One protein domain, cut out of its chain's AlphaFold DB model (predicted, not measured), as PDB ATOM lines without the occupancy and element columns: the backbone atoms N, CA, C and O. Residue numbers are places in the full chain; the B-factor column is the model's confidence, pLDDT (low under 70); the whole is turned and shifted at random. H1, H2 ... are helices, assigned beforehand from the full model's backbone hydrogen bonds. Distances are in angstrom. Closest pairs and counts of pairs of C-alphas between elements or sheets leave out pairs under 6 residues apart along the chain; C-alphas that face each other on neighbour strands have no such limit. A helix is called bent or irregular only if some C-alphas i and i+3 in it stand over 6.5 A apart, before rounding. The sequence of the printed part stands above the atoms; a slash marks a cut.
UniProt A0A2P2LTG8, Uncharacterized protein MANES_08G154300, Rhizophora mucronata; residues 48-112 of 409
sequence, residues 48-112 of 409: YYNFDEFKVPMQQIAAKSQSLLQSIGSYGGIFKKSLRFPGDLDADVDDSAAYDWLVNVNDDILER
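This is residues 48 to 112 of the 409 residues of the protein "Uncharacterized protein MANES_08G154300" of Rhizophora mucronata (UniProt A0A2P2LTG8). One long helix, H1, and a shorter one, H2, run the same way aslant in a loose rod, H2 shifted toward the last end of H1, while the long link between them folds back from that end. Residues 50 to 57, of which 52 to 57 belong to H1, stick out at one end. The 65 printed residues hold two named helices, H1 then H2, and no named strand: all helix, loose, radius of gyration of the C-alphas 14.2 A, spans 44 by 21 by 19 A.

H1, residues 52 to 73, is 31.1 A long, from C-alpha 52 at (17.523, -17.580, 27.726). It is neither bent nor irregular, but only just: C-alphas 53 and 56 are 6.1 A apart. H2, residues 95 to 112, is 26.6 A long, ending with C-alpha 112 at (-1.577, -54.536, 15.225).

H1 and H2 are close but not clearly touching; their closest C-alphas, of Gly 73 and Val 105, are 7.7 A apart. They run the same way at a steep tilt of 38 degrees, only just past shallow. Every O i to N i+4 pair is within hydrogen-bond range in H2, 17 of 18 in H1.

The C-alphas farthest apart, of Phe 51 and Arg 112, are 44.4 A apart. The printed part has no cut; residues 74 to 94 form a long link. pLDDT is under 70 at residues 76 to 83 and 87 to 97.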
ATOM      1  N   TYR A  48       8.669 -15.142  23.978       85.75
ATOM      2  CA  TYR A  48       9.395 -15.675  25.135       85.75
ATOM      3  C   TYR A  48      10.681 -16.420  24.751       85.75
ATOM      4  O   TYR A  48      11.637 -16.423  25.522       85.75
ATOM      5  N   TYR A  49      10.763 -16.990  23.546       87.81
ATOM      6  CA  TYR A  49      11.948 -17.708  23.053       87.81
ATOM      7  C   TYR A  49      13.182 -16.812  22.830       87.81
ATOM      8  O   TYR A  49      14.279 -17.319  22.605       87.81
ATOM      9  N   ASN A  50      13.030 -15.489  22.934       89.94
ATOM     10  CA  ASN A  50      14.154 -14.548  22.922       89.94
ATOM     11  C   ASN A  50      14.893 -14.461  24.267       89.94
ATOM     12  O   ASN A  50      15.981 -13.893  24.314       89.94
ATOM     13  N   PHE A  51      14.316 -14.996  25.347       94.06
ATOM     14  CA  PHE A  51      14.906 -14.980  26.684       94.06
ATOM     15  C   PHE A  51      15.532 -16.338  26.995       94.06
ATOM     16  O   PHE A  51      14.878 -17.378  26.854       94.06
ATOM     17  N   ASP A  52      16.787 -16.343  27.442       92.94
ATOM     18  CA  ASP A  52      17.523 -17.580  27.726       92.94
ATOM     19  C   ASP A  52      16.869 -18.390  28.855       92.94
ATOM     20  O   ASP A  52      16.866 -19.624  28.815       92.94
ATOM     21  N   GLU A  53      16.217 -17.713  29.803       92.50
ATOM     22  CA  GLU A  53      15.469 -18.321  30.907       92.50
ATOM     23  C   GLU A  53      14.304 -19.199  30.428       92.50
ATOM     24  O   GLU A  53      13.938 -20.156  31.108       92.50
ATOM     25  N   PHE A  54      13.730 -18.903  29.258       90.62
ATOM     26  CA  PHE A  54      12.676 -19.709  28.638       90.62
ATOM     27  C   PHE A  54      13.238 -20.652  27.566       90.62
ATOM     28  O   PHE A  54      12.884 -21.832  27.510       90.62
ATOM     29  N   LYS A  55      14.168 -20.162  26.741       88.88
ATOM     30  CA  LYS A  55      14.775 -20.905  25.633       88.88
ATOM     31  C   LYS A  55      15.527 -22.153  26.094       88.88
ATOM     32  O   LYS A  55      15.330 -23.223  25.518       88.88
ATOM     33  N   VAL A  56      16.362 -22.046  27.132       90.25
ATOM     34  CA  VAL A  56      17.205 -23.163  27.598       90.25
ATOM     35  C   VAL A  56      16.360 -24.337  28.123       90.25
ATOM     36  O   VAL A  56      16.570 -25.462  27.656       90.25
ATOM     37  N   PRO A  57      15.359 -24.139  29.008       89.88
ATOM     38  CA  PRO A  57      14.450 -25.219  29.399       89.88
ATOM     39  C   PRO A  57      13.676 -25.828  28.223       89.88
ATOM     40  O   PRO A  57      13.532 -27.049  28.161       89.88
ATOM     41  N   MET A  58      13.214 -25.014  27.265       88.25
ATOM     42  CA  MET A  58      12.485 -25.521  26.094       88.25
ATOM     43  C   MET A  58      13.356 -26.418  25.211       88.25
ATOM     44  O   MET A  58      12.906 -27.482  24.787       88.25
ATOM     45  N   GLN A  59      14.618 -26.049  24.986       86.75
ATOM     46  CA  GLN A  59      15.568 -26.889  24.250       86.75
ATOM     47  C   GLN A  59      15.830 -28.222  24.963       86.75
ATOM     48  O   GLN A  59      15.891 -29.269  24.319       86.75
ATOM     49  N   GLN A  60      15.921 -28.218  26.297       88.19
ATOM     50  CA  GLN A  60      16.073 -29.449  27.078       88.19
ATOM     51  C   GLN A  60      14.837 -30.355  26.991       88.19
ATOM     52  O   GLN A  60      14.979 -31.577  26.901       88.19
ATOM     53  N   ILE A  61      13.632 -29.778  27.013       87.00
ATOM     54  CA  ILE A  61      12.377 -30.525  26.838       87.00
ATOM     55  C   ILE A  61      12.306 -31.122  25.430       87.00
ATOM     56  O   ILE A  61      11.991 -32.303  25.293       87.00
ATOM     57  N   ALA A  62      12.644 -30.347  24.397       84.75
ATOM     58  CA  ALA A  62      12.672 -30.820  23.015       84.75
ATOM     59  C   ALA A  62      13.653 -31.990  22.834       84.75
ATOM     60  O   ALA A  62      13.261 -33.047  22.343       84.75
ATOM     61  N   ALA A  63      14.888 -31.856  23.332       85.12
ATOM     62  CA  ALA A  63      15.905 -32.904  23.244       85.12
ATOM     63  C   ALA A  63      15.486 -34.200  23.964       85.12
ATOM     64  O   ALA A  63      15.672 -35.302  23.443       85.12
ATOM     65  N   LYS A  64      14.869 -34.089  25.150       87.50
ATOM     66  CA  LYS A  64      14.338 -35.253  25.880       87.50
ATOM     67  C   LYS A  64      13.187 -35.922  25.130       87.50
ATOM     68  O   LYS A  64      13.176 -37.146  25.018       87.50
ATOM     69  N   SER A  65      12.249 -35.140  24.599       86.44
ATOM     70  CA  SER A  65      11.126 -35.655  23.804       86.44
ATOM     71  C   SER A  65      11.614 -36.387  22.553       86.44
ATOM     72  O   SER A  65      11.172 -37.500  22.277       86.44
ATOM     73  N   GLN A  66      12.593 -35.822  21.847       84.56
ATOM     74  CA  GLN A  66      13.221 -36.451  20.686       84.56
ATOM     75  C   GLN A  66      13.899 -37.782  21.038       84.56
ATOM     76  O   GLN A  66      13.699 -38.776  20.342       84.56
ATOM     77  N   SER A  67      14.651 -37.837  22.141       86.38
ATOM     78  CA  SER A  67      15.296 -39.074  22.608       86.38
ATOM     79  C   SER A  67      14.280 -40.178  22.946       86.38
ATOM     80  O   SER A  67      14.499 -41.353  22.629       86.38
ATOM     81  N   LEU A  68      13.133 -39.814  23.532       86.56
ATOM     82  CA  LEU A  68      12.038 -40.753  23.792       86.56
ATOM     83  C   LEU A  68      11.437 -41.293  22.488       86.56
ATOM     84  O   LEU A  68      11.268 -42.504  22.354       86.56
ATOM     85  N   LEU A  69      11.171 -40.426  21.509       85.75
ATOM     86  CA  LEU A  69      10.632 -40.831  20.205       85.75
ATOM     87  C   LEU A  69      11.614 -41.721  19.426       85.75
ATOM     88  O   LEU A  69      11.210 -42.741  18.868       85.75
ATOM     89  N   GLN A  70      12.913 -41.413  19.468       85.12
ATOM     90  CA  GLN A  70      13.970 -42.276  18.925       85.12
ATOM     91  C   GLN A  70      13.978 -43.661  19.587       85.12
ATOM     92  O   GLN A  70      14.117 -44.679  18.900       85.12
ATOM     93  N   SER A  71      13.801 -43.709  20.910       85.06
ATOM     94  CA  SER A  71      13.751 -44.963  21.669       85.06
ATOM     95  C   SER A  71      12.530 -45.805  21.293       85.06
ATOM     96  O   SER A  71      12.658 -47.014  21.104       85.06
ATOM     97  N   ILE A  72      11.367 -45.169  21.108       83.50
ATOM     98  CA  ILE A  72      10.139 -45.825  20.634       83.50
ATOM     99  C   ILE A  72      10.350 -46.404  19.229       83.50
ATOM    100  O   ILE A  72      10.089 -47.584  19.007       83.50
ATOM    101  N   GLY A  73      10.895 -45.616  18.297       76.75
ATOM    102  CA  GLY A  73      11.153 -46.048  16.916       76.75
ATOM    103  C   GLY A  73      12.182 -47.167  16.760       76.75
ATOM    104  O   GLY A  73      12.126 -47.975  15.828       76.75
ATOM    105  N   SER A  74      13.131 -47.235  17.692       77.19
ATOM    106  CA  SER A  74      14.179 -48.262  17.720       77.19
ATOM    107  C   SER A  74      13.714 -49.575  18.358       77.19
ATOM    108  O   SER A  74      14.426 -50.579  18.291       77.19
ATOM    109  N   TYR A  75      12.522 -49.604  18.963       76.75
ATOM    110  CA  TYR A  75      12.006 -50.788  19.640       76.75
ATOM    111  C   TYR A  75      11.496 -51.844  18.641       76.75
ATOM    112  O   TYR A  75      10.352 -51.825  18.188       76.75
ATOM    113  N   GLY A  76      12.349 -52.824  18.328       61.34
ATOM    114  CA  GLY A  76      12.071 -53.883  17.344       61.34
ATOM    115  C   GLY A  76      10.973 -54.890  17.720       61.34
ATOM    116  O   GLY A  76      10.612 -55.721  16.895       61.34
ATOM    117  N   GLY A  77      10.422 -54.838  18.940       60.84
ATOM    118  CA  GLY A  77       9.318 -55.716  19.351       60.84
ATOM    119  C   GLY A  77       7.959 -55.308  18.767       60.84
ATOM    120  O   GLY A  77       7.109 -56.161  18.510       60.84
ATOM    121  N   ILE A  78       7.759 -54.008  18.520       59.25
ATOM    122  CA  ILE A  78       6.485 -53.442  18.040       59.25
ATOM    123  C   ILE A  78       6.541 -53.099  16.549       59.25
ATOM    124  O   ILE A  78       5.501 -53.040  15.913       59.25
ATOM    125  N   PHE A  79       7.717 -52.965  15.936       62.62
ATOM    126  CA  PHE A  79       7.833 -52.597  14.520       62.62
ATOM    127  C   PHE A  79       8.607 -53.669  13.748       62.62
ATOM    128  O   PHE A  79       9.652 -54.133  14.193       62.62
ATOM    129  N   LYS A  80       8.095 -54.097  12.580       59.38
ATOM    130  CA  LYS A  80       8.753 -55.134  11.744       59.38
ATOM    131  C   LYS A  80      10.092 -54.645  11.165       59.38
ATOM    132  O   LYS A  80      10.905 -55.453  10.724       59.38
ATOM    133  N   LYS A  81      10.309 -53.327  11.155       62.59
ATOM    134  CA  LYS A  81      11.552 -52.633  10.806       62.59
ATOM    135  C   LYS A  81      11.777 -51.518  11.824       62.59
ATOM    136  O   LYS A  81      10.812 -50.902  12.258       62.59
ATOM    137  N   SER A  82      13.032 -51.247  12.185       62.50
ATOM    138  CA  SER A  82      13.362 -50.076  13.004       62.50
ATOM    139  C   SER A  82      12.984 -48.802  12.243       62.50
ATOM    140  O   SER A  82      13.453 -48.586  11.124       62.50
ATOM    141  N   LEU A  83      12.118 -47.986  12.842       68.38
ATOM    142  CA  LEU A  83      11.674 -46.707  12.298       68.38
ATOM    143  C   LEU A  83      12.514 -45.609  12.951       68.38
ATOM    144  O   LEU A  83      12.218 -45.157  14.054       68.38
ATOM    145  N   ARG A  84      13.593 -45.180  12.292       73.62
ATOM    146  CA  ARG A  84      14.463 -44.124  12.829       73.62
ATOM    147  C   ARG A  84      13.714 -42.788  12.846       73.62
ATOM    148  O   ARG A  84      13.220 -42.359  11.808       73.62
ATOM    149  N   PHE A  85      13.649 -42.138  14.007       78.00
ATOM    150  CA  PHE A  85      13.074 -40.798  14.122       78.00
ATOM    151  C   PHE A  85      13.925 -39.785  13.319       78.00
ATOM    152  O   PHE A  85      15.152 -39.819  13.463       78.00
ATOM    153  N   PRO A  86      13.330 -38.887  12.510       71.50
ATOM    154  CA  PRO A  86      14.067 -38.038  11.558       71.50
ATOM    155  C   PRO A  86      15.019 -36.973  12.139       71.50
ATOM    156  O   PRO A  86      15.695 -36.300  11.373       71.50
ATOM    157  N   GLY A  87      15.103 -36.800  13.459       60.50
ATOM    158  CA  GLY A  87      15.697 -35.607  14.085       60.50
ATOM    159  C   GLY A  87      17.229 -35.425  14.058       60.50
ATOM    160  O   GLY A  87      17.710 -34.560  14.780       60.50
ATOM    161  N   ASP A  88      17.990 -36.200  13.276       52.53
ATOM    162  CA  ASP A  88      19.468 -36.087  13.188       52.53
ATOM    163  C   ASP A  88      19.977 -35.614  11.811       52.53
ATOM    164  O   ASP A  88      21.160 -35.760  11.503       52.53
ATOM    165  N   LEU A  89      19.111 -35.090  10.948       46.34
ATOM    166  CA  LEU A  89      19.543 -34.425   9.719       46.34
ATOM    167  C   LEU A  89      19.294 -32.930   9.892       46.34
ATOM    168  O   LEU A  89      18.315 -32.549  10.522       46.34
ATOM    169  N   ASP A  90      20.260 -32.141   9.434       41.84
ATOM    170  CA  ASP A  90      20.525 -30.739   9.757       41.84
ATOM    171  C   ASP A  90      19.293 -29.821   9.841       41.84
ATOM    172  O   ASP A  90      18.238 -30.123   9.301       41.84
ATOM    173  N   ALA A  91      19.459 -28.680  10.517       45.62
ATOM    174  CA  ALA A  91      18.462 -27.693  10.967       45.62
ATOM    175  C   ALA A  91      17.458 -27.109   9.930       45.62
ATOM    176  O   ALA A  91      16.788 -26.126  10.236       45.62
ATOM    177  N   ASP A  92      17.316 -27.730   8.762       46.19
ATOM    178  CA  ASP A  92      16.380 -27.431   7.678       46.19
ATOM    179  C   ASP A  92      15.361 -28.574   7.420       46.19
ATOM    180  O   ASP A  92      14.663 -28.566   6.403       46.19
ATOM    181  N   VAL A  93      15.260 -29.582   8.301       48.41
ATOM    182  CA  VAL A  93      14.274 -30.672   8.159       48.41
ATOM    183  C   VAL A  93      12.857 -30.180   8.469       48.41
ATOM    184  O   VAL A  93      12.511 -29.873   9.604       48.41
ATOM    185  N   ASP A  94      12.055 -30.163   7.407       53.19
ATOM    186  CA  ASP A  94      10.604 -30.015   7.337       53.19
ATOM    187  C   ASP A  94       9.865 -30.674   8.522       53.19
ATOM    188  O   ASP A  94       9.912 -31.897   8.691       53.19
ATOM    189  N   ASP A  95       9.137 -29.873   9.315       57.44
ATOM    190  CA  ASP A  95       8.233 -30.334  10.384       57.44
ATOM    191  C   ASP A  95       7.261 -31.432   9.886       57.44
ATOM    192  O   ASP A  95       6.801 -32.271  10.671       57.44
ATOM    193  N   SER A  96       7.002 -31.493   8.570       61.66
ATOM    194  CA  SER A  96       6.233 -32.563   7.925       61.66
ATOM    195  C   SER A  96       6.854 -33.949   8.107       61.66
ATOM    196  O   SER A  96       6.121 -34.913   8.297       61.66
ATOM    197  N   ALA A  97       8.183 -34.097   8.102       69.44
ATOM    198  CA  ALA A  97       8.823 -35.415   8.154       69.44
ATOM    199  C   ALA A  97       8.680 -36.086   9.531       69.44
ATOM    200  O   ALA A  97       8.463 -37.297   9.623       69.44
ATOM    201  N   ALA A  98       8.783 -35.306  10.613       73.94
ATOM    202  CA  ALA A  98       8.570 -35.802  11.974       73.94
ATOM    203  C   ALA A  98       7.090 -36.132  12.227       73.94
ATOM    204  O   ALA A  98       6.784 -37.137  12.875       73.94
ATOM    205  N   TYR A  99       6.182 -35.318  11.678       75.12
ATOM    206  CA  TYR A  99       4.746 -35.576  11.721       75.12
ATOM    207  C   TYR A  99       4.375 -36.846  10.943       75.12
ATOM    208  O   TYR A  99       3.725 -37.731  11.499       75.12
ATOM    209  N   ASP A 100       4.863 -36.994   9.711       75.94
ATOM    210  CA  ASP A 100       4.646 -38.178   8.875       75.94
ATOM    211  C   ASP A 100       5.195 -39.442   9.543       75.94
ATOM    212  O   ASP A 100       4.547 -40.491   9.544       75.94
ATOM    213  N   TRP A 101       6.373 -39.360  10.169       84.50
ATOM    214  CA  TRP A 101       6.918 -40.466  10.955       84.50
ATOM    215  C   TRP A 101       5.979 -40.866  12.102       84.50
ATOM    216  O   TRP A 101       5.724 -42.055  12.294       84.50
ATOM    217  N   LEU A 102       5.427 -39.894  12.835       80.44
ATOM    218  CA  LEU A 102       4.520 -40.152  13.955       80.44
ATOM    219  C   LEU A 102       3.193 -40.770  13.492       80.44
ATOM    220  O   LEU A 102       2.679 -41.670  14.156       80.44
ATOM    221  N   VAL A 103       2.655 -40.308  12.360       78.62
ATOM    222  CA  VAL A 103       1.457 -40.888  11.732       78.62
ATOM    223  C   VAL A 103       1.704 -42.354  11.385       78.62
ATOM    224  O   VAL A 103       0.967 -43.213  11.857       78.62
ATOM    225  N   ASN A 104       2.804 -42.655  10.690       79.06
ATOM    226  CA  ASN A 104       3.156 -44.029  10.318       79.06
ATOM    227  C   ASN A 104       3.329 -44.948  11.542       79.06
ATOM    228  O   ASN A 104       2.885 -46.092  11.534       79.06
ATOM    229  N   VAL A 105       3.955 -44.450  12.615       81.81
ATOM    230  CA  VAL A 105       4.111 -45.203  13.871       81.81
ATOM    231  C   VAL A 105       2.758 -45.516  14.514       81.81
ATOM    232  O   VAL A 105       2.551 -46.632  14.992       81.81
ATOM    233  N   ASN A 106       1.839 -44.549  14.536       83.88
ATOM    234  CA  ASN A 106       0.501 -44.760  15.081       83.88
ATOM    235  C   ASN A 106      -0.308 -45.746  14.231       83.88
ATOM    236  O   ASN A 106      -0.972 -46.610  14.802       83.88
ATOM    237  N   ASP A 107      -0.219 -45.655  12.904       81.25
ATOM    238  CA  ASP A 107      -0.910 -46.564  11.987       81.25
ATOM    239  C   ASP A 107      -0.445 -48.015  12.183       81.25
ATOM    240  O   ASP A 107      -1.280 -48.902  12.362       81.25
ATOM    241  N   ASP A 108       0.869 -48.253  12.284       77.00
ATOM    242  CA  ASP A 108       1.444 -49.580  12.559       77.00
ATOM    243  C   ASP A 108       0.959 -50.167  13.904       77.00
ATOM    244  O   ASP A 108       0.701 -51.372  14.019       77.00
ATOM    245  N   ILE A 109       0.847 -49.337  14.951       81.06
ATOM    246  CA  ILE A 109       0.359 -49.770  16.273       81.06
ATOM    247  C   ILE A 109      -1.134 -50.103  16.215       81.06
ATOM    248  O   ILE A 109      -1.555 -51.129  16.758       81.06
ATOM    249  N   LEU A 110      -1.931 -49.247  15.576       81.44
ATOM    250  CA  LEU A 110      -3.374 -49.435  15.457       81.44
ATOM    251  C   LEU A 110      -3.714 -50.647  14.586       81.44
ATOM    252  O   LEU A 110      -4.611 -51.401  14.948       81.44
ATOM    253  N   GLU A 111      -2.959 -50.900  13.513       77.94
ATOM    254  CA  GLU A 111      -3.118 -52.100  12.681       77.94
ATOM    255  C   GLU A 111      -2.884 -53.377  13.497       77.94
ATOM    256  O   GLU A 111      -3.648 -54.338  13.406       77.94
ATOM    257  N   ARG A 112      -1.849 -53.392  14.343       77.31
ATOM    258  CA  ARG A 112      -1.577 -54.536  15.225       77.31
ATOM    259  C   ARG A 112      -2.656 -54.729  16.273       77.31
ATOM    260  O   ARG A 112      -3.010 -55.866  16.564       77.31
TER     261      ARG A 112